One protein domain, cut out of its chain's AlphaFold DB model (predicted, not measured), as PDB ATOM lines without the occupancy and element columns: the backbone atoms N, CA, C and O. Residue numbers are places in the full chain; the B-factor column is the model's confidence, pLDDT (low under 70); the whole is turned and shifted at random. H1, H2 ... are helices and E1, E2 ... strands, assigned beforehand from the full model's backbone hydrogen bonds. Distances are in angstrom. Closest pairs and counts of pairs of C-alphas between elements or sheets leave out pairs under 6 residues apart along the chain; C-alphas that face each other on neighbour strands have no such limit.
ATOM      1  N   LEU A 414     136.612 135.951 165.869       88.06
ATOM      2  CA  LEU A 414     137.146 136.156 164.506       88.06
ATOM      3  C   LEU A 414     136.070 136.450 163.435       88.06
ATOM      4  O   LEU A 414     136.371 137.027 162.395       88.06
ATOM      5  N   ASN A 415     134.811 136.094 163.703       84.12
ATOM      6  CA  ASN A 415     133.661 136.338 162.829       84.12
ATOM      7  C   ASN A 415     132.894 137.645 163.141       84.12
ATOM      8  O   ASN A 415     131.788 137.817 162.643       84.12
ATOM      9  N   LYS A 416     133.425 138.564 163.970       84.25
ATOM     10  CA  LYS A 416     132.668 139.745 164.444       84.25
ATOM     11  C   LYS A 416     132.171 140.663 163.312       84.25
ATOM     12  O   LYS A 416     131.031 141.105 163.372       84.25
ATOM     13  N   TYR A 417     132.999 140.934 162.297       81.69
ATOM     14  CA  TYR A 417     132.678 141.856 161.186       81.69
ATOM     15  C   TYR A 417     132.868 141.243 159.794       81.69
ATOM     16  O   TYR A 417     133.038 141.962 158.819       81.69
ATOM     17  N   GLY A 418     132.902 139.915 159.679       66.75
ATOM     18  CA  GLY A 418     133.205 139.259 158.410       66.75
ATOM     19  C   GLY A 418     132.649 137.847 158.326       66.75
ATOM     20  O   GLY A 418     132.308 137.228 159.331       66.75
ATOM     21  N   ASN A 419     132.578 137.331 157.103       64.31
ATOM     22  CA  ASN A 419     132.003 136.027 156.801       64.31
ATOM     23  C   ASN A 419     133.084 134.936 156.745       64.31
ATOM     24  O   ASN A 419     133.238 134.272 155.720       64.31
ATOM     25  N   LEU A 420     133.886 134.788 157.809       68.69
ATOM     26  CA  LEU A 420     134.961 133.790 157.812       68.69
ATOM     27  C   LEU A 420     134.407 132.361 157.725       68.69
ATOM     28  O   LEU A 420     135.136 131.508 157.238       68.69
ATOM     29  N   ASN A 421     133.157 132.126 158.168       57.88
ATOM     30  CA  ASN A 421     132.255 130.961 158.004       57.88
ATOM     31  C   ASN A 421     132.848 129.533 157.967       57.88
ATOM     32  O   ASN A 421     132.139 128.570 157.677       57.88
ATOM     33  N   ALA A 422     134.115 129.364 158.316       60.56
ATOM     34  CA  ALA A 422     134.807 128.105 158.444       60.56
ATOM     35  C   ALA A 422     134.899 127.782 159.933       60.56
ATOM     36  O   ALA A 422     135.444 128.557 160.722       60.56
ATOM     37  N   ALA A 423     134.349 126.633 160.324       68.06
ATOM     38  CA  ALA A 423     134.587 126.092 161.649       68.06
ATOM     39  C   ALA A 423     136.094 125.824 161.795       68.06
ATOM     40  O   ALA A 423     136.672 125.053 161.027       68.06
ATOM     41  N   ILE A 424     136.737 126.492 162.752       82.88
ATOM     42  CA  ILE A 424     138.127 126.212 163.105       82.88
ATOM     43  C   ILE A 424     138.121 124.903 163.893       82.88
ATOM     44  O   ILE A 424     137.749 124.886 165.064       82.88
ATOM     45  N   ASN A 425     138.495 123.806 163.234       81.94
ATOM     46  CA  ASN A 425     138.699 122.523 163.893       81.94
ATOM     47  C   ASN A 425     140.081 122.526 164.558       81.94
ATOM     48  O   ASN A 425     141.098 122.396 163.878       81.94
ATOM     49  N   PHE A 426     140.117 122.757 165.868       92.12
ATOM     50  CA  PHE A 426     141.347 122.833 166.646       92.12
ATOM     51  C   PHE A 426     141.134 122.191 168.014       92.12
ATOM     52  O   PHE A 426     140.294 122.640 168.795       92.12
ATOM     53  N   ASP A 427     141.908 121.150 168.309       93.62
ATOM     54  CA  ASP A 427     141.875 120.470 169.601       93.62
ATOM     55  C   ASP A 427     142.681 121.262 170.641       93.62
ATOM     56  O   ASP A 427     143.877 121.047 170.865       93.62
ATOM     57  N   SER A 428     142.007 122.217 171.283       93.75
ATOM     58  CA  SER A 428     142.588 123.068 172.324       93.75
ATOM     59  C   SER A 428     143.116 122.274 173.522       93.75
ATOM     60  O   SER A 428     144.093 122.693 174.149       93.75
ATOM     61  N   ALA A 429     142.478 121.147 173.856       93.75
ATOM     62  CA  ALA A 429     142.852 120.333 175.006       93.75
ATOM     63  C   ALA A 429     144.183 119.626 174.740       93.75
ATOM     64  O   ALA A 429     145.117 119.760 175.535       93.75
ATOM     65  N   PHE A 430     144.303 118.954 173.592       95.19
ATOM     66  CA  PHE A 430     145.553 118.317 173.198       95.19
ATOM     67  C   PHE A 430     146.666 119.339 172.966       95.19
ATOM     68  O   PHE A 430     147.775 119.162 173.479       95.19
ATOM     69  N   ALA A 431     146.384 120.446 172.269       95.50
ATOM     70  CA  ALA A 431     147.361 121.511 172.043       95.50
ATOM     71  C   ALA A 431     147.949 122.053 173.359       95.50
ATOM     72  O   ALA A 431     149.162 122.259 173.457       95.50
ATOM     73  N   GLY A 432     147.122 122.193 174.402       94.88
ATOM     74  CA  GLY A 432     147.557 122.615 175.736       94.88
ATOM     75  C   GLY A 432     148.534 121.652 176.423       94.88
ATOM     76  O   GLY A 432     149.310 122.081 177.276       94.88
ATOM     77  N   THR A 433     148.555 120.372 176.033       95.06
ATOM     78  CA  THR A 433     149.567 119.409 176.508       95.06
ATOM     79  C   THR A 433     150.928 119.602 175.837       95.06
ATOM     80  O   THR A 433     151.951 119.198 176.391       95.06
ATOM     81  N   LYS A 434     150.956 120.225 174.651       94.50
ATOM     82  CA  LYS A 434     152.161 120.410 173.835       94.50
ATOM     83  C   LYS A 434     152.842 121.746 174.085       94.50
ATOM     84  O   LYS A 434     154.069 121.793 174.188       94.50
ATOM     85  N   ALA A 435     152.075 122.830 174.165       96.12
ATOM     86  CA  ALA A 435     152.620 124.170 174.333       96.12
ATOM     87  C   ALA A 435     151.581 125.165 174.864       96.12
ATOM     88  O   ALA A 435     150.382 124.900 174.903       96.12
ATOM     89  N   GLN A 436     152.061 126.348 175.248       95.00
ATOM     90  CA  GLN A 436     151.218 127.494 175.575       95.00
ATOM     91  C   GLN A 436     151.167 128.460 174.391       95.00
ATOM     92  O   GLN A 436     152.182 128.691 173.732       95.00
ATOM     93  N   ALA A 437     150.000 129.060 174.166       95.31
ATOM     94  CA  ALA A 437     149.839 130.181 173.249       95.31
ATOM     95  C   ALA A 437     150.648 131.396 173.746       95.31
ATOM     96  O   ALA A 437     150.545 131.770 174.918       95.31
ATOM     97  N   LYS A 438     151.463 132.000 172.872       94.50
ATOM     98  CA  LYS A 438     152.305 133.177 173.175       94.50
ATOM     99  C   LYS A 438     152.074 134.344 172.210       94.50
ATOM    100  O   LYS A 438     152.706 135.391 172.363       94.50
ATOM    101  N   GLY A 439     151.200 134.177 171.220       90.19
ATOM    102  CA  GLY A 439     150.796 135.242 170.315       90.19
ATOM    103  C   GLY A 439     150.000 136.321 171.044       90.19
ATOM    104  O   GLY A 439     149.596 136.166 172.196       90.19
ATOM    105  N   ASN A 440     149.738 137.428 170.355       88.69
ATOM    106  CA  ASN A 440     148.879 138.490 170.868       88.69
ATOM    107  C   ASN A 440     147.743 138.784 169.884       88.69
ATOM    108  O   ASN A 440     147.875 138.600 168.676       88.69
ATOM    109  N   ALA A 441     146.616 139.237 170.427       92.50
ATOM    110  CA  ALA A 441     145.440 139.641 169.658       92.50
ATOM    111  C   ALA A 441     145.267 141.169 169.642       92.50
ATOM    112  O   ALA A 441     144.179 141.660 169.352       92.50
ATOM    113  N   ASP A 442     146.300 141.934 169.998       93.88
ATOM    114  CA  ASP A 442     146.176 143.380 170.218       93.88
ATOM    115  C   ASP A 442     145.894 144.127 168.915       93.88
ATOM    116  O   ASP A 442     145.051 145.023 168.885       93.88
ATOM    117  N   GLU A 443     146.518 143.706 167.814       92.94
ATOM    118  CA  GLU A 443     146.220 144.241 166.485       92.94
ATOM    119  C   GLU A 443     144.778 143.936 166.058       92.94
ATOM    120  O   GLU A 443     144.075 144.832 165.596       92.94
ATOM    121  N   LEU A 444     144.300 142.707 166.288       94.00
ATOM    122  CA  LEU A 444     142.915 142.320 166.007       94.00
ATOM    123  C   LEU A 444     141.923 143.154 166.837       94.00
ATOM    124  O   LEU A 444     140.929 143.641 166.302       94.00
ATOM    125  N   LYS A 445     142.205 143.366 168.130       94.19
ATOM    126  CA  LYS A 445     141.394 144.215 169.022       94.19
ATOM    127  C   LYS A 445     141.403 145.678 168.581       94.19
ATOM    128  O   LYS A 445     140.357 146.320 168.600       94.19
ATOM    129  N   ARG A 446     142.561 146.202 168.165       95.88
ATOM    130  CA  ARG A 446     142.695 147.567 167.636       95.88
ATOM    131  C   ARG A 446     141.865 147.743 166.366       95.88
ATOM    132  O   ARG A 446     141.138 148.723 166.265       95.88
ATOM    133  N   LEU A 447     141.947 146.793 165.435       94.38
ATOM    134  CA  LEU A 447     141.158 146.798 164.200       94.38
ATOM    135  C   LEU A 447     139.658 146.657 164.487       94.38
ATOM    136  O   LEU A 447     138.860 147.338 163.857       94.38
ATOM    137  N   ALA A 448     139.263 145.849 165.476       91.94
ATOM    138  CA  ALA A 448     137.867 145.765 165.906       91.94
ATOM    139  C   ALA A 448     137.349 147.113 166.431       91.94
ATOM    140  O   ALA A 448     136.273 147.550 166.038       91.94
ATOM    141  N   ALA A 449     138.132 147.793 167.276       93.38
ATOM    142  CA  ALA A 449     137.789 149.123 167.778       93.38
ATOM    143  C   ALA A 449     137.751 150.179 166.660       93.38
ATOM    144  O   ALA A 449     136.949 151.108 166.716       93.38
ATOM    145  N   GLU A 450     138.599 150.039 165.638       93.12
ATOM    146  CA  GLU A 450     138.586 150.892 164.447       93.12
ATOM    147  C   GLU A 450     137.300 150.695 163.634       93.12
ATOM    148  O   GLU A 450     136.672 151.682 163.255       93.12
ATOM    149  N   VAL A 451     136.856 149.447 163.441       89.81
ATOM    150  CA  VAL A 451     135.558 149.150 162.815       89.81
ATOM    151  C   VAL A 451     134.410 149.723 163.646       89.81
ATOM    152  O   VAL A 451     133.582 150.433 163.085       89.81
ATOM    153  N   ASP A 452     134.391 149.496 164.965       89.19
ATOM    154  CA  ASP A 452     133.373 150.055 165.871       89.19
ATOM    155  C   ASP A 452     133.321 151.590 165.793       89.19
ATOM    156  O   ASP A 452     132.246 152.184 165.726       89.19
ATOM    157  N   ALA A 453     134.474 152.263 165.752       89.38
ATOM    158  CA  ALA A 453     134.531 153.718 165.637       89.38
ATOM    159  C   ALA A 453     134.020 154.216 164.276       89.38
ATOM    160  O   ALA A 453     133.333 155.233 164.214       89.38
ATOM    161  N   LYS A 454     134.340 153.508 163.185       88.50
ATOM    162  CA  LYS A 454     133.930 153.874 161.819       88.50
ATOM    163  C   LYS A 454     132.484 153.495 161.500       88.50
ATOM    164  O   LYS A 454     131.901 154.098 160.607       88.50
ATOM    165  N   SER A 455     131.899 152.543 162.223       87.56
ATOM    166  CA  SER A 455     130.478 152.191 162.130       87.56
ATOM    167  C   SER A 455     129.592 153.025 163.059       87.56
ATOM    168  O   SER A 455     128.371 152.902 162.999       87.56
ATOM    169  N   THR A 456     130.176 153.891 163.895       89.12
ATOM    170  CA  THR A 456     129.434 154.759 164.816       89.12
ATOM    171  C   THR A 456     129.277 156.167 164.240       89.12
ATOM    172  O   THR A 456     130.249 156.910 164.118       89.12
ATOM    173  N   ALA A 457     128.044 156.574 163.942       89.00
ATOM    174  CA  ALA A 457     127.716 157.965 163.637       89.00
ATOM    175  C   ALA A 457     127.334 158.710 164.925       89.00
ATOM    176  O   ALA A 457     126.521 158.220 165.706       89.00
ATOM    177  N   VAL A 458     127.893 159.900 165.152       89.88
ATOM    178  CA  VAL A 458     127.566 160.736 166.320       89.88
ATOM    179  C   VAL A 458     126.832 161.983 165.854       89.88
ATOM    180  O   VAL A 458     127.366 162.750 165.058       89.88
ATOM    181  N   ALA A 459     125.609 162.168 166.345       88.19
ATOM    182  CA  ALA A 459     124.669 163.159 165.844       88.19
ATOM    183  C   ALA A 459     124.162 164.082 166.966       88.19
ATOM    184  O   ALA A 459     123.645 163.613 167.984       88.19
ATOM    185  N   ASP A 460     124.276 165.399 166.769       85.50
ATOM    186  CA  ASP A 460     123.681 166.411 167.650       85.50
ATOM    187  C   ASP A 460     122.190 166.595 167.338       85.50
ATOM    188  O   ASP A 460     121.806 166.803 166.187       85.50
ATOM    189  N   VAL A 461     121.323 166.573 168.352       80.88
ATOM    190  CA  VAL A 461     119.877 166.754 168.144       80.88
ATOM    191  C   VAL A 461     119.524 168.247 168.155       80.88
ATOM    192  O   VAL A 461     119.269 168.820 169.209       80.88
ATOM    193  N   LEU A 462     119.490 168.885 166.981       79.19
ATOM    194  CA  LEU A 462     119.363 170.348 166.856       79.19
ATOM    195  C   LEU A 462     117.963 170.901 167.177       79.19
ATOM    196  O   LEU A 462     117.839 172.050 167.592       79.19
ATOM    197  N   ASN A 463     116.911 170.094 167.014       71.69
ATOM    198  CA  ASN A 463     115.513 170.514 167.205       71.69
ATOM    199  C   ASN A 463     114.843 169.877 168.444       71.69
ATOM    200  O   ASN A 463     113.614 169.756 168.501       71.69
ATOM    201  N   ALA A 464     115.631 169.437 169.431       68.75
ATOM    202  CA  ALA A 464     115.119 168.812 170.649       68.75
ATOM    203  C   ALA A 464     114.366 169.815 171.543       68.75
ATOM    204  O   ALA A 464     114.818 170.932 171.787       68.75
ATOM    205  N   LYS A 465     113.221 169.395 172.086       73.94
ATOM    206  CA  LYS A 465     112.528 170.068 173.190       73.94
ATOM    207  C   LYS A 465     112.580 169.149 174.401       73.94
ATOM    208  O   LYS A 465     112.225 167.982 174.282       73.94
ATOM    209  N   SER A 466     112.960 169.679 175.562       75.75
ATOM    210  CA  SER A 466     113.022 168.884 176.791       75.75
ATOM    211  C   SER A 466     111.692 168.171 177.067       75.75
ATOM    212  O   SER A 466     110.658 168.827 177.216       75.75
ATOM    213  N   GLY A 467     111.726 166.837 177.119       81.38
ATOM    214  CA  GLY A 467     110.554 165.981 177.325       81.38
ATOM    215  C   GLY A 467     110.499 164.771 176.386       81.38
ATOM    216  O   GLY A 467     111.410 164.522 175.599       81.38
ATOM    217  N   LYS A 468     109.414 163.993 176.482       87.38
ATOM    218  CA  LYS A 468     109.192 162.786 175.669       87.38
ATOM    219  C   LYS A 468     108.924 163.142 174.205       87.38
ATOM    220  O   LYS A 468     107.942 163.823 173.904       87.38
ATOM    221  N   GLN A 469     109.769 162.655 173.302       90.25
ATOM    222  CA  GLN A 469     109.643 162.824 171.854       90.25
ATOM    223  C   GLN A 469     109.854 161.491 171.131       90.25
ATOM    224  O   GLN A 469     110.510 160.591 171.646       90.25
ATOM    225  N   LYS A 470     109.305 161.367 169.921       91.25
ATOM    226  CA  LYS A 470     109.550 160.206 169.061       91.25
ATOM    227  C   LYS A 470     110.819 160.424 168.252       91.25
ATOM    228  O   LYS A 470     110.892 161.403 167.516       91.25
ATOM    229  N   VAL A 471     111.784 159.523 168.366       91.69
ATOM    230  CA  VAL A 471     113.030 159.545 167.593       91.69
ATOM    231  C   VAL A 471     113.054 158.338 166.665       91.69
ATOM    232  O   VAL A 471     112.777 157.224 167.102       91.69
ATOM    233  N   SER A 472     113.379 158.550 165.395       93.06
ATOM    234  CA  SER A 472     113.672 157.487 164.430       93.06
ATOM    235  C   SER A 472     114.918 157.843 163.627       93.06
ATOM    236  O   SER A 472     115.323 159.005 163.572       93.06
ATOM    237  N   ILE A 473     115.558 156.835 163.037       94.06
ATOM    238  CA  ILE A 473     116.809 157.006 162.296       94.06
ATOM    239  C   ILE A 473     116.619 156.436 160.898       94.06
ATOM    240  O   ILE A 473     116.215 155.289 160.748       94.06
ATOM    241  N   GLN A 474     116.923 157.217 159.872       91.50
ATOM    242  CA  GLN A 474     116.928 156.755 158.492       91.50
ATOM    243  C   GLN A 474     118.362 156.565 158.011       91.50
ATOM    244  O   GLN A 474     119.234 157.400 158.244       91.50
ATOM    245  N   VAL A 475     118.593 155.434 157.349       89.38
ATOM    246  CA  VAL A 475     119.867 155.067 156.729       89.38
ATOM    247  C   VAL A 475     119.603 154.571 155.305       89.38
ATOM    248  O   VAL A 475     118.520 154.033 155.042       89.38
ATOM    249  N   PRO A 476     120.545 154.761 154.367       86.56
ATOM    250  CA  PRO A 476     120.402 154.287 152.994       86.56
ATOM    251  C   PRO A 476     120.384 152.754 152.908       86.56
ATOM    252  O   PRO A 476     120.875 152.055 153.791       86.56
ATOM    253  N   ALA A 477     119.857 152.220 151.801       82.31
ATOM    254  CA  ALA A 477     119.880 150.782 151.535       82.31
ATOM    255  C   ALA A 477     121.321 150.230 151.519       82.31
ATOM    256  O   ALA A 477     122.235 150.889 151.025       82.31
ATOM    257  N   GLY A 478     121.512 149.013 152.039       77.25
ATOM    258  CA  GLY A 478     122.825 148.365 152.180       77.25
ATOM    259  C   GLY A 478     123.415 148.448 153.592       77.25
ATOM    260  O   GLY A 478     124.265 147.632 153.946       77.25
ATOM    261  N   VAL A 479     122.911 149.353 154.430       84.12
ATOM    262  CA  VAL A 479     123.232 149.456 155.860       84.12
ATOM    263  C   VAL A 479     121.951 149.530 156.682       84.12
ATOM    264  O   VAL A 479     120.931 150.045 156.233       84.12
ATOM    265  N   LYS A 480     122.015 149.023 157.907       88.88
ATOM    266  CA  LYS A 480     120.950 149.100 158.905       88.88
ATOM    267  C   LYS A 480     121.481 149.728 160.183       88.88
ATOM    268  O   LYS A 480     122.677 149.685 160.466       88.88
ATOM    269  N   VAL A 481     120.575 150.276 160.980       90.31
ATOM    270  CA  VAL A 481     120.881 150.649 162.363       90.31
ATOM    271  C   VAL A 481     120.803 149.380 163.199       90.31
ATOM    272  O   VAL A 481     119.744 148.758 163.258       90.31
ATOM    273  N   ASP A 482     121.913 148.988 163.813       89.62
ATOM    274  CA  ASP A 482     121.935 147.869 164.753       89.62
ATOM    275  C   ASP A 482     121.387 148.337 166.102       89.62
ATOM    276  O   ASP A 482     120.300 147.948 166.542       89.62
ATOM    277  N   THR A 483     122.091 149.297 166.696       92.19
ATOM    278  CA  THR A 483     121.688 149.956 167.932       92.19
ATOM    279  C   THR A 483     122.019 151.437 167.883       92.19
ATOM    280  O   THR A 483     122.826 151.897 167.080       92.19
ATOM    281  N   TRP A 484     121.405 152.207 168.762       93.69
ATOM    282  CA  TRP A 484     121.814 153.575 169.020       93.69
ATOM    283  C   TRP A 484     121.637 153.903 170.492       93.69
ATOM    284  O   TRP A 484     120.796 153.319 171.176       93.69
ATOM    285  N   THR A 485     122.455 154.817 170.998       91.50
ATOM    286  CA  THR A 485     122.468 155.190 172.406       91.50
ATOM    287  C   THR A 485     122.211 156.673 172.598       91.50
ATOM    288  O   THR A 485     122.658 157.519 171.819       91.50
ATOM    289  N   TYR A 486     121.468 156.985 173.655       89.88
ATOM    290  CA  TYR A 486     121.183 158.345 174.078       89.88
ATOM    291  C   TYR A 486     121.075 158.413 175.604       89.88
ATOM    292  O   TYR A 486     120.334 157.647 176.215       89.88
ATOM    293  N   ASP A 487     121.842 159.312 176.227       85.69
ATOM    294  CA  ASP A 487     121.900 159.509 177.690       85.69
ATOM    295  C   ASP A 487     121.997 158.192 178.497       85.69
ATOM    296  O   ASP A 487     121.311 157.995 179.499       85.69
ATOM    297  N   GLY A 488     122.834 157.261 178.021       84.50
ATOM    298  CA  GLY A 488     123.083 155.962 178.660       84.50
ATOM    299  C   GLY A 488     122.036 154.872 178.388       84.50
ATOM    300  O   GLY A 488     122.210 153.757 178.870       84.50
ATOM    301  N   HIS A 489     120.985 155.163 177.615       89.00
ATOM    302  CA  HIS A 489     119.980 154.184 177.195       89.00
ATOM    303  C   HIS A 489     120.263 153.701 175.773       89.00
ATOM    304  O   HIS A 489     120.560 154.514 174.899       89.00
ATOM    305  N   THR A 490     120.144 152.392 175.546       92.88
ATOM    306  CA  THR A 490     120.342 151.755 174.236       92.88
ATOM    307  C   THR A 490     119.006 151.367 173.625       92.88
ATOM    308  O   THR A 490     118.164 150.752 174.280       92.88
ATOM    309  N   TYR A 491     118.848 151.674 172.347       92.44
ATOM    310  CA  TYR A 491     117.683 151.373 171.532       92.44
ATOM    311  C   TYR A 491     118.115 150.508 170.347       92.44
ATOM    312  O   TYR A 491     119.200 150.700 169.800       92.44
ATOM    313  N   ALA A 492     117.282 149.543 169.960       91.44
ATOM    314  CA  ALA A 492     117.565 148.641 168.848       91.44
ATOM    315  C   ALA A 492     116.841 149.092 167.575       91.44
ATOM    316  O   ALA A 492     115.667 149.477 167.621       91.44
ATOM    317  N   GLY A 493     117.523 148.979 166.436       89.88
ATOM    318  CA  GLY A 493     116.953 149.282 165.129       89.88
ATOM    319  C   GLY A 493     116.698 150.770 164.861       89.88
ATOM    320  O   GLY A 493     116.983 151.654 165.666       89.88
ATOM    321  N   SER A 494     116.130 151.035 163.686       89.38
ATOM    322  CA  SER A 494     115.862 152.374 163.137       89.38
ATOM    323  C   SER A 494     114.450 152.919 163.408       89.38
ATOM    324  O   SER A 494     114.160 154.072 163.083       89.38
ATOM    325  N   GLY A 495     113.552 152.093 163.958       89.31
ATOM    326  CA  GLY A 495     112.135 152.428 164.150       89.31
ATOM    327  C   GLY A 495     111.883 153.556 165.158       89.31
ATOM    328  O   GLY A 495     112.767 153.921 165.928       89.31
ATOM    329  N   GLU A 496     110.657 154.099 165.174       90.62
ATOM    330  CA  GLU A 496     110.263 155.130 166.147       90.62
ATOM    331  C   GLU A 496     110.369 154.615 167.592       90.62
ATOM    332  O   GLU A 496     109.720 153.635 167.958       90.62
ATOM    333  N   GLN A 497     111.126 155.327 168.426       92.50
ATOM    334  CA  GLN A 497     111.241 155.096 169.867       92.50
ATOM    335  C   GLN A 497     110.832 156.352 170.637       92.50
ATOM    336  O   GLN A 497     111.148 157.469 170.231       92.50
ATOM    337  N   GLU A 498     110.134 156.184 171.761       91.12
ATOM    338  CA  GLU A 498     109.840 157.295 172.670       91.12
ATOM    339  C   GLU A 498     111.059 157.549 173.567       91.12
ATOM    340  O   GLU A 498     111.432 156.702 174.380       91.12
ATOM    341  N   VAL A 499     111.687 158.715 173.409       90.12
ATOM    342  CA  VAL A 499     112.915 159.106 174.110       90.12
ATOM    343  C   VAL A 499     112.710 160.435 174.819       90.12
ATOM    344  O   VAL A 499     112.141 161.376 174.268       90.12
ATOM    345  N   GLU A 500     113.166 160.518 176.066       89.00
ATOM    346  CA  GLU A 500     113.171 161.762 176.830       89.00
ATOM    347  C   GLU A 500     114.411 162.584 176.467       89.00
ATOM    348  O   GLU A 500     115.505 162.349 176.982       89.00
ATOM    349  N   LEU A 501     114.247 163.528 175.538       86.44
ATOM    350  CA  LEU A 501     115.349 164.344 175.038       86.44
ATOM    351  C   LEU A 501     115.722 165.446 176.046       86.44
ATOM    352  O   LEU A 501     114.866 166.064 176.680       86.44
ATOM    353  N   LYS A 502     117.027 165.689 176.173       82.56
ATOM    354  CA  LYS A 502     117.696 166.709 176.987       82.56
ATOM    355  C   LYS A 502     118.623 167.546 176.106       82.56
ATOM    356  O   LYS A 502     119.215 167.043 175.151       82.56
ATOM    357  N   ASP A 503     118.767 168.816 176.461       75.19
ATOM    358  CA  ASP A 503     119.610 169.756 175.725       75.19
ATOM    359  C   ASP A 503     121.106 169.377 175.796       75.19
ATOM    360  O   ASP A 503     121.593 168.910 176.830       75.19
ATOM    361  N   GLY A 504     121.826 169.557 174.685       73.06
ATOM    362  CA  GLY A 504     123.277 169.330 174.584       73.06
ATOM    363  C   GLY A 504     123.761 167.871 174.623       73.06
ATOM    364  O   GLY A 504     124.942 167.635 174.886       73.06
ATOM    365  N   LYS A 505     122.890 166.877 174.400       82.75
ATOM    366  CA  LYS A 505     123.253 165.446 174.364       82.75
ATOM    367  C   LYS A 505     123.253 164.895 172.936       82.75
ATOM    368  O   LYS A 505     122.371 165.217 172.144       82.75
ATOM    369  N   GLN A 506     124.218 164.025 172.644       89.50
ATOM    370  CA  GLN A 506     124.403 163.400 171.331       89.50
ATOM    371  C   GLN A 506     123.748 162.024 171.263       89.50
ATOM    372  O   GLN A 506     123.688 161.310 172.266       89.50
ATOM    373  N   ILE A 507     123.301 161.649 170.068       89.69
ATOM    374  CA  ILE A 507     122.915 160.278 169.741       89.69
ATOM    375  C   ILE A 507     124.125 159.593 169.102       89.69
ATOM    376  O   ILE A 507     124.691 160.121 168.145       89.69
ATOM    377  N   GLN A 508     124.515 158.428 169.615       92.38
ATOM    378  CA  GLN A 508     125.527 157.574 168.986       92.38
ATOM    379  C   GLN A 508     124.822 156.419 168.286       92.38
ATOM    380  O   GLN A 508     124.076 155.685 168.922       92.38
ATOM    381  N   ILE A 509     125.024 156.271 166.985       92.38
ATOM    382  CA  ILE A 509     124.281 155.355 166.120       92.38
ATOM    383  C   ILE A 509     125.261 154.320 165.592       92.38
ATOM    384  O   ILE A 509     126.138 154.661 164.805       92.38
ATOM    385  N   HIS A 510     125.107 153.070 166.010       90.69
ATOM    386  CA  HIS A 510     125.900 151.950 165.523       90.69
ATOM    387  C   HIS A 510     125.241 151.348 164.284       90.69
ATOM    388  O   HIS A 510     124.108 150.857 164.311       90.69
ATOM    389  N   LEU A 511     125.975 151.399 163.181       88.25
ATOM    390  CA  LEU A 511     125.571 150.868 161.893       88.25
ATOM    391  C   LEU A 511     126.058 149.425 161.744       88.25
ATOM    392  O   LEU A 511     127.157 149.076 162.172       88.25
ATOM    393  N   ALA A 512     125.260 148.603 161.075       82.38
ATOM    394  CA  ALA A 512     125.644 147.271 160.630       82.38
ATOM    395  C   ALA A 512     125.315 147.096 159.146       82.38
ATOM    396  O   ALA A 512     124.455 147.783 158.594       82.38
ATOM    397  N   GLU A 513     125.986 146.155 158.491       75.62
ATOM    398  CA  GLU A 513     125.664 145.791 157.112       75.62
ATOM    399  C   GLU A 513     124.309 145.064 157.042       75.62
ATOM    400  O   GLU A 513     123.974 144.244 157.905       75.62
ATOM    401  N   ASP A 514     123.523 145.357 156.002       74.19
ATOM    402  CA  ASP A 514     122.204 144.739 155.765       74.19
ATOM    403  C   ASP A 514     122.222 143.722 154.605       74.19
ATOM    404  O   ASP A 514     121.196 143.373 154.031       74.19
ATOM    405  N   GLY A 515     123.415 143.264 154.200       64.31
ATOM    406  CA  GLY A 515     123.606 142.300 153.104       64.31
ATOM    407  C   GLY A 515     123.355 142.848 151.688       64.31
ATOM    408  O   GLY A 515     123.514 142.111 150.714       64.31
ATOM    409  N   GLY A 516     122.976 144.124 151.552       65.62
ATOM    410  CA  GLY A 516     122.840 144.840 150.277       65.62
ATOM    411  C   GLY A 516     124.147 145.488 149.794       65.62
ATOM    412  O   GLY A 516     125.147 145.514 150.502       65.62
ATOM    413  N   THR A 517     124.157 146.039 148.573       70.88
ATOM    414  CA  THR A 517     125.323 146.783 148.054       70.88
ATOM    415  C   THR A 517     125.526 148.075 148.845       70.88
ATOM    416  O   THR A 517     124.623 148.905 148.904       70.88
ATOM    417  N   MET A 518     126.711 148.246 149.434       71.44
ATOM    418  CA  MET A 518     127.034 149.412 150.257       71.44
ATOM    419  C   MET A 518     127.085 150.699 149.407       71.44
ATOM    420  O   MET A 518     127.698 150.685 148.334       71.44
ATOM    421  N   PRO A 519     126.443 151.801 149.842       75.88
ATOM    422  CA  PRO A 519     126.427 153.064 149.100       75.88
ATOM    423  C   PRO A 519     127.790 153.776 149.158       75.88
ATOM    424  O   PRO A 519     128.630 153.444 149.985       75.88
ATOM    425  N   SER A 520     128.023 154.778 148.299       74.75
ATOM    426  CA  SER A 520     129.279 155.557 148.285       74.75
ATOM    427  C   SER A 520     129.451 156.470 149.507       74.75
ATOM    428  O   SER A 520     130.572 156.744 149.928       74.75
ATOM    429  N   THR A 521     128.341 156.934 150.080       79.88
ATOM    430  CA  THR A 521     128.266 157.694 151.332       79.88
ATOM    431  C   THR A 521     127.107 157.149 152.155       79.88
ATOM    432  O   THR A 521     126.085 156.746 151.596       79.88
ATOM    433  N   ILE A 522     127.267 157.100 153.477       85.50
ATOM    434  CA  ILE A 522     126.203 156.670 154.387       85.50
ATOM    435  C   ILE A 522     125.702 157.898 155.130       85.50
ATOM    436  O   ILE A 522     126.302 158.319 156.115       85.50
ATOM    437  N   ASP A 523     124.612 158.475 154.642       88.38
ATOM    438  CA  ASP A 523     123.964 159.603 155.300       88.38
ATOM    439  C   ASP A 523     122.971 159.074 156.336       88.38
ATOM    440  O   ASP A 523     121.970 158.440 156.003       88.38
ATOM    441  N   VAL A 524     123.283 159.299 157.610       90.50
ATOM    442  CA  VAL A 524     122.452 158.904 158.744       90.50
ATOM    443  C   VAL A 524     121.597 160.096 159.142       90.50
ATOM    444  O   VAL A 524     122.108 161.091 159.658       90.50
ATOM    445  N   GLU A 525     120.294 160.011 158.898       91.19
ATOM    446  CA  GLU A 525     119.344 161.072 159.221       91.19
ATOM    447  C   GLU A 525     118.597 160.750 160.516       91.19
ATOM    448  O   GLU A 525     117.967 159.702 160.650       91.19
ATOM    449  N   VAL A 526     118.650 161.666 161.484       90.69
ATOM    450  CA  VAL A 526     117.903 161.554 162.743       90.69
ATOM    451  C   VAL A 526     116.630 162.377 162.628       90.69
ATOM    452  O   VAL A 526     116.690 163.597 162.460       90.69
ATOM    453  N   LEU A 527     115.477 161.734 162.791       90.88
ATOM    454  CA  LEU A 527     114.174 162.387 162.778       90.88
ATOM    455  C   LEU A 527     113.612 162.482 164.196       90.88
ATOM    456  O   LEU A 527     113.585 161.503 164.939       90.88
ATOM    457  N   VAL A 528     113.104 163.660 164.552       89.00
ATOM    458  CA  VAL A 528     112.404 163.917 165.814       89.00
ATOM    459  C   VAL A 528     110.967 164.313 165.499       89.00
ATOM    460  O   VAL A 528     110.719 165.286 164.790       89.00
ATOM    461  N   ASN A 529     110.001 163.550 166.014       88.31
ATOM    462  CA  ASN A 529     108.573 163.671 165.707       88.31
ATOM    463  C   ASN A 529     108.284 163.689 164.190       88.31
ATOM    464  O   ASN A 529     107.410 164.421 163.728       88.31
ATOM    465  N   GLY A 530     109.044 162.908 163.415       82.38
ATOM    466  CA  GLY A 530     108.915 162.814 161.957       82.38
ATOM    467  C   GLY A 530     109.561 163.958 161.165       82.38
ATOM    468  O   GLY A 530     109.424 163.986 159.946       82.38
ATOM    469  N   VAL A 531     110.269 164.885 161.820       84.88
ATOM    470  CA  VAL A 531     110.988 165.994 161.171       84.88
ATOM    471  C   VAL A 531     112.493 165.767 161.273       84.88
ATOM    472  O   VAL A 531     112.989 165.444 162.350       84.88
ATOM    473  N   SER A 532     113.217 165.968 160.168       86.88
ATOM    474  CA  SER A 532     114.684 165.907 160.138       86.88
ATOM    475  C   SER A 532     115.292 166.864 161.171       86.88
ATOM    476  O   SER A 532     115.005 168.066 161.181       86.88
ATOM    477  N   SER A 533     116.077 166.312 162.092       86.25
ATOM    478  CA  SER A 533     116.752 167.048 163.165       86.25
ATOM    479  C   SER A 533     118.210 167.313 162.809       86.25
ATOM    480  O   SER A 533     118.693 168.428 162.980       86.25
ATOM    481  N   THR A 534     118.903 166.297 162.294       87.75
ATOM    482  CA  THR A 534     120.293 166.385 161.840       87.75
ATOM    483  C   THR A 534     120.600 165.259 160.855       87.75
ATOM    484  O   THR A 534     119.906 164.238 160.835       87.75
ATOM    485  N   SER A 535     121.658 165.436 160.069       86.75
ATOM    486  CA  SER A 535     122.203 164.413 159.183       86.75
ATOM    487  C   SER A 535     123.714 164.325 159.378       86.75
ATOM    488  O   SER A 535     124.400 165.348 159.416       86.75
ATOM    489  N   VAL A 536     124.219 163.102 159.535       88.38
ATOM    490  CA  VAL A 536     125.643 162.808 159.715       88.38
ATOM    491  C   VAL A 536     126.083 161.847 158.627       88.38
ATOM    492  O   VAL A 536     125.530 160.758 158.498       88.38
ATOM    493  N   THR A 537     127.106 162.228 157.871       86.44
ATOM    494  CA  THR A 537     127.685 161.370 156.838       86.44
ATOM    495  C   THR A 537     128.815 160.524 157.417       86.44
ATOM    496  O   THR A 537     129.783 161.048 157.970       86.44
ATOM    497  N   VAL A 538     128.725 159.211 157.228       84.69
ATOM    498  CA  VAL A 538     129.806 158.251 157.463       84.69
ATOM    499  C   VAL A 538     130.443 157.876 156.119       84.69
ATOM    500  O   VAL A 538     129.748 157.626 155.129       84.69
ATOM    501  N   SER A 539     131.779 157.839 156.073       85.12
ATOM    502  CA  SER A 539     132.528 157.379 154.895       85.12
ATOM    503  C   SER A 539     132.348 155.870 154.731       85.12
ATOM    504  O   SER A 539     132.854 155.082 155.533       85.12
ATOM    505  N   ALA A 540     131.634 155.463 153.680       81.88
ATOM    506  CA  ALA A 540     131.451 154.052 153.358       81.88
ATOM    507  C   ALA A 540     132.778 153.373 152.987       81.88
ATOM    508  O   ALA A 540     132.992 152.215 153.334       81.88
ATOM    509  N   GLU A 541     133.688 154.104 152.336       83.00
ATOM    510  CA  GLU A 541     135.006 153.591 151.947       83.00
ATOM    511  C   GLU A 541     135.918 153.367 153.164       83.00
ATOM    512  O   GLU A 541     136.604 152.345 153.238       83.00
ATOM    513  N   ASP A 542     135.883 154.263 154.158       86.00
ATOM    514  CA  ASP A 542     136.636 154.092 155.408       86.00
ATOM    515  C   ASP A 542     136.126 152.882 156.195       86.00
ATOM    516  O   ASP A 542     136.926 152.091 156.693       86.00
ATOM    517  N   LEU A 543     134.800 152.734 156.308       85.00
ATOM    518  CA  LEU A 543     134.181 151.610 157.009       85.00
ATOM    519  C   LEU A 543     134.504 150.289 156.302       85.00
ATOM    520  O   LEU A 543     134.958 149.344 156.945       85.00
ATOM    521  N   LYS A 544     134.375 150.247 154.973       84.00
ATOM    522  CA  LYS A 544     134.746 149.085 154.159       84.00
ATOM    523  C   LYS A 544     136.226 148.724 154.309       84.00
ATOM    524  O   LYS A 544     136.553 147.548 154.448       84.00
ATOM    525  N   THR A 545     137.118 149.715 154.321       88.00
ATOM    526  CA  THR A 545     138.560 149.503 154.524       88.00
ATOM    527  C   THR A 545     138.854 148.961 155.924       88.00
ATOM    528  O   THR A 545     139.612 148.001 156.061       88.00
ATOM    529  N   ALA A 546     138.231 149.521 156.965       89.50
ATOM    530  CA  ALA A 546     138.390 149.044 158.338       89.50
ATOM    531  C   ALA A 546     137.906 147.590 158.493       89.50
ATOM    532  O   ALA A 546     138.617 146.760 159.066       89.50
ATOM    533  N   VAL A 547     136.742 147.260 157.921       86.69
ATOM    534  CA  VAL A 547     136.184 145.898 157.909       86.69
ATOM    535  C   VAL A 547     137.101 144.938 157.149       86.69
ATOM    536  O   VAL A 547     137.400 143.855 157.653       86.69
ATOM    537  N   ALA A 548     137.615 145.335 155.981       86.25
ATOM    538  CA  ALA A 548     138.545 144.522 155.197       86.25
ATOM    539  C   ALA A 548     139.857 144.248 155.951       86.25
ATOM    540  O   ALA A 548     140.332 143.111 155.964       86.25
ATOM    541  N   ASN A 549     140.415 145.254 156.631       90.25
ATOM    542  CA  ASN A 549     141.620 145.094 157.446       90.25
ATOM    543  C   ASN A 549     141.380 144.136 158.622       90.25
ATOM    544  O   ASN A 549     142.192 143.239 158.861       90.25
ATOM    545  N   TYR A 550     140.249 144.278 159.325       91.38
ATOM    546  CA  TYR A 550     139.855 143.344 160.382       91.38
ATOM    547  C   TYR A 550     139.701 141.916 159.843       91.38
ATOM    548  O   TYR A 550     140.290 140.988 160.395       91.38
ATOM    549  N   ALA A 551     138.963 141.737 158.744       88.12
ATOM    550  CA  ALA A 551     138.733 140.434 158.128       88.12
ATOM    551  C   ALA A 551     140.039 139.778 157.651       88.12
ATOM    552  O   ALA A 551     140.221 138.572 157.827       88.12
ATOM    553  N   SER A 552     140.980 140.561 157.112       89.38
ATOM    554  CA  SER A 552     142.311 140.079 156.734       89.38
ATOM    555  C   SER A 552     143.082 139.563 157.949       89.38
ATOM    556  O   SER A 552     143.629 138.462 157.903       89.38
ATOM    557  N   LYS A 553     143.088 140.312 159.064       91.94
ATOM    558  CA  LYS A 553     143.772 139.879 160.291       91.94
ATOM    559  C   LYS A 553     143.102 138.667 160.936       91.94
ATOM    560  O   LYS A 553     143.784 137.755 161.395       91.94
ATOM    561  N   ALA A 554     141.772 138.634 160.950       91.06
ATOM    562  CA  ALA A 554     141.011 137.487 161.429       91.06
ATOM    563  C   ALA A 554     141.295 136.228 160.591       91.06
ATOM    564  O   ALA A 554     141.450 135.144 161.152       91.06
ATOM    565  N   SER A 555     141.437 136.380 159.268       89.25
ATOM    566  CA  SER A 555     141.813 135.295 158.351       89.25
ATOM    567  C   SER A 555     143.229 134.784 158.612       89.25
ATOM    568  O   SER A 555     143.436 133.576 158.651       89.25
ATOM    569  N   GLU A 556     144.195 135.683 158.825       90.62
ATOM    570  CA  GLU A 556     145.576 135.326 159.187       90.62
ATOM    571  C   GLU A 556     145.606 134.459 160.453       90.62
ATOM    572  O   GLU A 556     146.171 133.367 160.448       90.62
ATOM    573  N   ILE A 557     144.907 134.892 161.508       92.81
ATOM    574  CA  ILE A 557     144.822 134.146 162.769       92.81
ATOM    575  C   ILE A 557     144.129 132.791 162.563       92.81
ATOM    576  O   ILE A 557     144.585 131.779 163.090       92.81
ATOM    577  N   ALA A 558     143.041 132.738 161.788       91.00
ATOM    578  CA  ALA A 558     142.353 131.481 161.498       91.00
ATOM    579  C   ALA A 558     143.239 130.484 160.730       91.00
ATOM    580  O   ALA A 558     143.199 129.288 161.023       91.00
ATOM    581  N   LEU A 559     144.068 130.962 159.795       90.94
ATOM    582  CA  LEU A 559     145.049 130.135 159.085       90.94
ATOM    583  C   LEU A 559     146.123 129.586 160.029       90.94
ATOM    584  O   LEU A 559     146.516 128.427 159.885       90.94
ATOM    585  N   ASP A 560     146.568 130.368 161.015       93.56
ATOM    586  CA  ASP A 560     147.502 129.880 162.033       93.56
ATOM    587  C   ASP A 560     146.887 128.745 162.869       93.56
ATOM    588  O   ASP A 560     147.547 127.724 163.088       93.56
ATOM    589  N   TYR A 561     145.607 128.851 163.257       94.19
ATOM    590  CA  TYR A 561     144.897 127.746 163.917       94.19
ATOM    591  C   TYR A 561     144.776 126.514 163.020       94.19
ATOM    592  O   TYR A 561     145.058 125.406 163.470       94.19
ATOM    593  N   GLN A 562     144.389 126.688 161.752       92.12
ATOM    594  CA  GLN A 562     144.284 125.578 160.801       92.12
ATOM    595  C   GLN A 562     145.630 124.885 160.595       92.12
ATOM    596  O   GLN A 562     145.692 123.661 160.539       92.12
ATOM    597  N   ARG A 563     146.724 125.650 160.527       92.31
ATOM    598  CA  ARG A 563     148.076 125.103 160.416       92.31
ATOM    599  C   ARG A 563     148.471 124.315 161.662       92.31
ATOM    600  O   ARG A 563     149.019 123.224 161.526       92.31
ATOM    601  N   ALA A 564     148.218 124.856 162.853       95.25
ATOM    602  CA  ALA A 564     148.504 124.161 164.103       95.25
ATOM    603  C   ALA A 564     147.680 122.867 164.220       95.25
ATOM    604  O   ALA A 564     148.245 121.818 164.520       95.25
ATOM    605  N   GLY A 565     146.382 122.924 163.903       94.00
ATOM    606  CA  GLY A 565     145.491 121.762 163.862       94.00
ATOM    607  C   GLY A 565     145.953 120.705 162.860       94.00
ATOM    608  O   GLY A 565     146.117 119.551 163.229       94.00
ATOM    609  N   ALA A 566     146.291 121.101 161.630       93.06
ATOM    610  CA  ALA A 566     146.773 120.177 160.603       93.06
ATOM    611  C   ALA A 566     148.087 119.478 160.992       93.06
ATOM    612  O   ALA A 566     148.267 118.300 160.693       93.06
ATOM    613  N   LEU A 567     149.009 120.179 161.663       94.38
ATOM    614  CA  LEU A 567     150.235 119.565 162.185       94.38
ATOM    615  C   LEU A 567     149.933 118.568 163.310       94.38
ATOM    616  O   LEU A 567     150.518 117.485 163.337       94.38
ATOM    617  N   ILE A 568     149.018 118.920 164.217       94.88
ATOM    618  CA  ILE A 568     148.546 118.020 165.272       94.88
ATOM    619  C   ILE A 568     147.907 116.774 164.646       94.88
ATOM    620  O   ILE A 568     148.317 115.672 164.983       94.88
ATOM    621  N   ASP A 569     146.998 116.915 163.686       92.62
ATOM    622  CA  ASP A 569     146.338 115.781 163.028       92.62
ATOM    623  C   ASP A 569     147.315 114.901 162.234       92.62
ATOM    624  O   ASP A 569     147.181 113.678 162.224       92.62
ATOM    625  N   ALA A 570     148.323 115.498 161.592       91.75
ATOM    626  CA  ALA A 570     149.299 114.761 160.793       91.75
ATOM    627  C   ALA A 570     150.254 113.904 161.640       91.75
ATOM    628  O   ALA A 570     150.616 112.799 161.233       91.75
ATOM    629  N   TYR A 571     150.694 114.411 162.795       92.00
ATOM    630  CA  TYR A 571     151.683 113.728 163.639       92.00
ATOM    631  C   TYR A 571     151.080 113.031 164.861       92.00
ATOM    632  O   TYR A 571     151.710 112.120 165.402       92.00
ATOM    633  N   TYR A 572     149.883 113.445 165.268       94.00
ATOM    634  CA  TYR A 572     149.110 112.924 166.393       94.00
ATOM    635  C   TYR A 572     147.650 112.665 165.988       94.00
ATOM    636  O   TYR A 572     146.740 113.322 166.509       94.00
ATOM    637  N   PRO A 573     147.410 111.744 165.037       91.81
ATOM    638  CA  PRO A 573     146.058 111.392 164.629       91.81
ATOM    639  C   PRO A 573     145.253 110.819 165.801       91.81
ATOM    640  O   PRO A 573     145.798 110.157 166.689       91.81
ATOM    641  N   GLU A 574     143.946 111.068 165.777       90.06
ATOM    642  CA  GLU A 574     142.988 110.450 166.693       90.06
ATOM    643  C   GLU A 574     142.722 108.996 166.288       90.06
ATOM    644  O   GLU A 574     142.580 108.675 165.105       90.06
ATOM    645  N   ASP A 575     142.650 108.111 167.278       87.19
ATOM    646  CA  ASP A 575     142.139 106.758 167.096       87.19
ATOM    647  C   ASP A 575     140.598 106.718 167.118       87.19
ATOM    648  O   ASP A 575     139.915 107.731 167.270       87.19
ATOM    649  N   GLU A 576     140.016 105.523 166.983       87.00
ATOM    650  CA  GLU A 576     138.556 105.332 166.999       87.00
ATOM    651  C   GLU A 576     137.879 105.773 168.313       87.00
ATOM    652  O   GLU A 576     136.655 105.914 168.357       87.00
ATOM    653  N   LYS A 577     138.647 105.968 169.392       87.19
ATOM    654  CA  LYS A 577     138.163 106.428 170.700       87.19
ATOM    655  C   LYS A 577     138.352 107.932 170.897       87.19
ATOM    656  O   LYS A 577     137.882 108.454 171.907       87.19
ATOM    657  N   GLY A 578     138.986 108.615 169.943       84.75
ATOM    658  CA  GLY A 578     139.341 110.029 170.032       84.75
ATOM    659  C   GLY A 578     140.636 110.289 170.804       84.75
ATOM    660  O   GLY A 578     140.936 111.442 171.102       84.75
ATOM    661  N   ASP A 579     141.411 109.252 171.142       87.81
ATOM    662  CA  ASP A 579     142.709 109.423 171.790       87.81
ATOM    663  C   ASP A 579     143.782 109.700 170.728       87.81
ATOM    664  O   ASP A 579     143.874 109.006 169.712       87.81
ATOM    665  N   ARG A 580     144.619 110.717 170.958       90.25
ATOM    666  CA  ARG A 580     145.698 111.099 170.035       90.25
ATOM    667  C   ARG A 580     147.001 110.375 170.355       90.25
ATOM    668  O   ARG A 580     147.524 110.500 171.463       90.25
ATOM    669  N   HIS A 581     147.577 109.705 169.355       89.12
ATOM    670  CA  HIS A 581     148.830 108.941 169.485       89.12
ATOM    671  C   HIS A 581     149.876 109.422 168.493       89.12
ATOM    672  O   HIS A 581     149.530 109.810 167.380       89.12
ATOM    673  N   SER A 582     151.161 109.376 168.854       88.31
ATOM    674  CA  SER A 582     152.207 109.776 167.913       88.31
ATOM    675  C   SER A 582     152.282 108.770 166.764       88.31
ATOM    676  O   SER A 582     152.355 107.559 166.985       88.31
ATOM    677  N   LEU A 583     152.337 109.265 165.524       86.75
ATOM    678  CA  LEU A 583     152.484 108.429 164.324       86.75
ATOM    679  C   LEU A 583     153.759 107.558 164.362       86.75
ATOM    680  O   LEU A 583     153.870 106.560 163.651       86.75
ATOM    681  N   TYR A 584     154.732 107.927 165.195       83.06
ATOM    682  CA  TYR A 584     155.997 107.216 165.348       83.06
ATOM    683  C   TYR A 584     155.925 106.043 166.334       83.06
ATOM    684  O   TYR A 584     156.761 105.138 166.249       83.06
ATOM    685  N   ASP A 585     154.947 106.023 167.244       79.19
ATOM    686  CA  ASP A 585     154.853 104.999 168.293       79.19
ATOM    687  C   ASP A 585     154.618 103.591 167.700       79.19
ATOM    688  O   ASP A 585     155.363 102.669 168.052       79.19
ATOM    689  N   PRO A 586     153.716 103.398 166.710       76.94
ATOM    690  CA  PRO A 586     153.515 102.097 166.068       76.94
ATOM    691  C   PRO A 586     154.751 101.541 165.352       76.94
ATOM    692  O   PRO A 586     154.841 100.334 165.153       76.94
ATOM    693  N   ILE A 587     155.696 102.396 164.942       76.56
ATOM    694  CA  ILE A 587     156.903 101.974 164.215       76.56
ATOM    695  C   ILE A 587     157.905 101.341 165.181       76.56
ATOM    696  O   ILE A 587     158.484 100.292 164.893       76.56
ATOM    697  N   GLU A 588     158.121 101.973 166.335       74.44
ATOM    698  CA  GLU A 588     159.052 101.459 167.338       74.44
ATOM    699  C   GLU A 588     158.500 100.209 168.041       74.44
ATOM    700  O   GLU A 588     159.260  99.283 168.341       74.44
ATOM    701  N   ASP A 589     157.179 100.168 168.242       80.31
ATOM    702  CA  ASP A 589     156.457  99.084 168.914       80.31
ATOM    703  C   ASP A 589     155.849  98.056 167.939       80.31
ATOM    704  O   ASP A 589     155.063  97.191 168.338       80.31
ATOM    705  N   MET A 590     156.251  98.105 166.664       82.12
ATOM    706  CA  MET A 590     155.829  97.156 165.635       82.12
ATOM    707  C   MET A 590     156.169  95.721 166.048       82.12
ATOM    708  O   MET A 590     157.331  95.397 166.291       82.12
ATOM    709  N   ASP A 591     155.160  94.849 166.084       87.25
ATOM    710  CA  ASP A 591     155.314  93.439 166.443       87.25
ATOM    711  C   ASP A 591     155.979  92.647 165.308       87.25
ATOM    712  O   ASP A 591     155.370  92.360 164.277       87.25
TER     713      ASP A 591
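What this domain is: This is residues 414 to 591 of the 665 residues of an uncharacterized protein of Streptococcus parasanguinis (UniProt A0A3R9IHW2). A small sandwich of two four-stranded sheets, E1 E6 E3 E4 and E5 E2 E7 E8, makes a head at one end, and the long helix H3 runs away from it as a stalk. H2 packs on the part of H3 nearer the head, H1 lies near the far part of H3, and residues 586 to 591 stick out at the far end. The printed part has 178 residues, of mixed class, with H1 and H2, then E1 to E8, then H3 and H4 along the chain; both sheets are antiparallel. The whole is extended, with a radius of gyration of the C-alphas of 24.4 A, and spans 87 by 31 by 27 A.

How they stand to each other: H1, residues 428 to 434, and H3, residues 540 to 571, are close but not clearly touching, the closest C-alphas being those of Ala 431 and Ile 568, 7.7 A. H2, residues 442 to 454, touches H3 residues 542 to 554, opposite ways at a shallow tilt of 28 degrees; the closest C-alphas are those of Val 451 and Ala 546, 5.3 A. One sheet runs E1, residues 456 to 460; E6, 506 to 513; E3, 479 to 486; E4, 489 to 492. N 457 and O 509 are 2.8 A apart, N 480 and O 512 2.8 A, and N 484 and O 491 2.9 A, within hydrogen-bond range. The strongly twisted other sheet runs E5, residues 497 to 501; E2, 467 to 474; E7, 521 to 528; E8, 531 to 539. N 469 and O 499 are 2.9 A apart, N 474 and O 525 2.8 A, and N 524 and O 536 2.8 A, within hydrogen-bond range. The sheets face each other 8.6 A centre to centre, their best planes 27 degrees apart. E3 and E4, and E7 and E8, are hairpins. H4, residues 585 to 588, touches no helix. Every O i to N i+4 pair is within hydrogen-bond range in H2 and H3, 1 of 3 in H1, where 3 of 4 O i to N i+3 pairs are; H4 is too short for an i+4 pair.

Where its parts are: H1 begins at C-alpha 428, (142.588, 123.068, 172.324). H2 is 18.2 A long, E6 22.7 A, E8 24.0 A and H3 46.3 A. H3 ends at C-alpha 571, (151.683, 113.728, 163.639).

The domain as a whole: The C-alphas farthest apart, those of Lys 465 and Asp 591, are 88.0 A apart. The printed part has no cut. The link H3 to H4 is long, with 13 residues. Residues 418 to 423, 464 and 515 to 516 have pLDDT under 70.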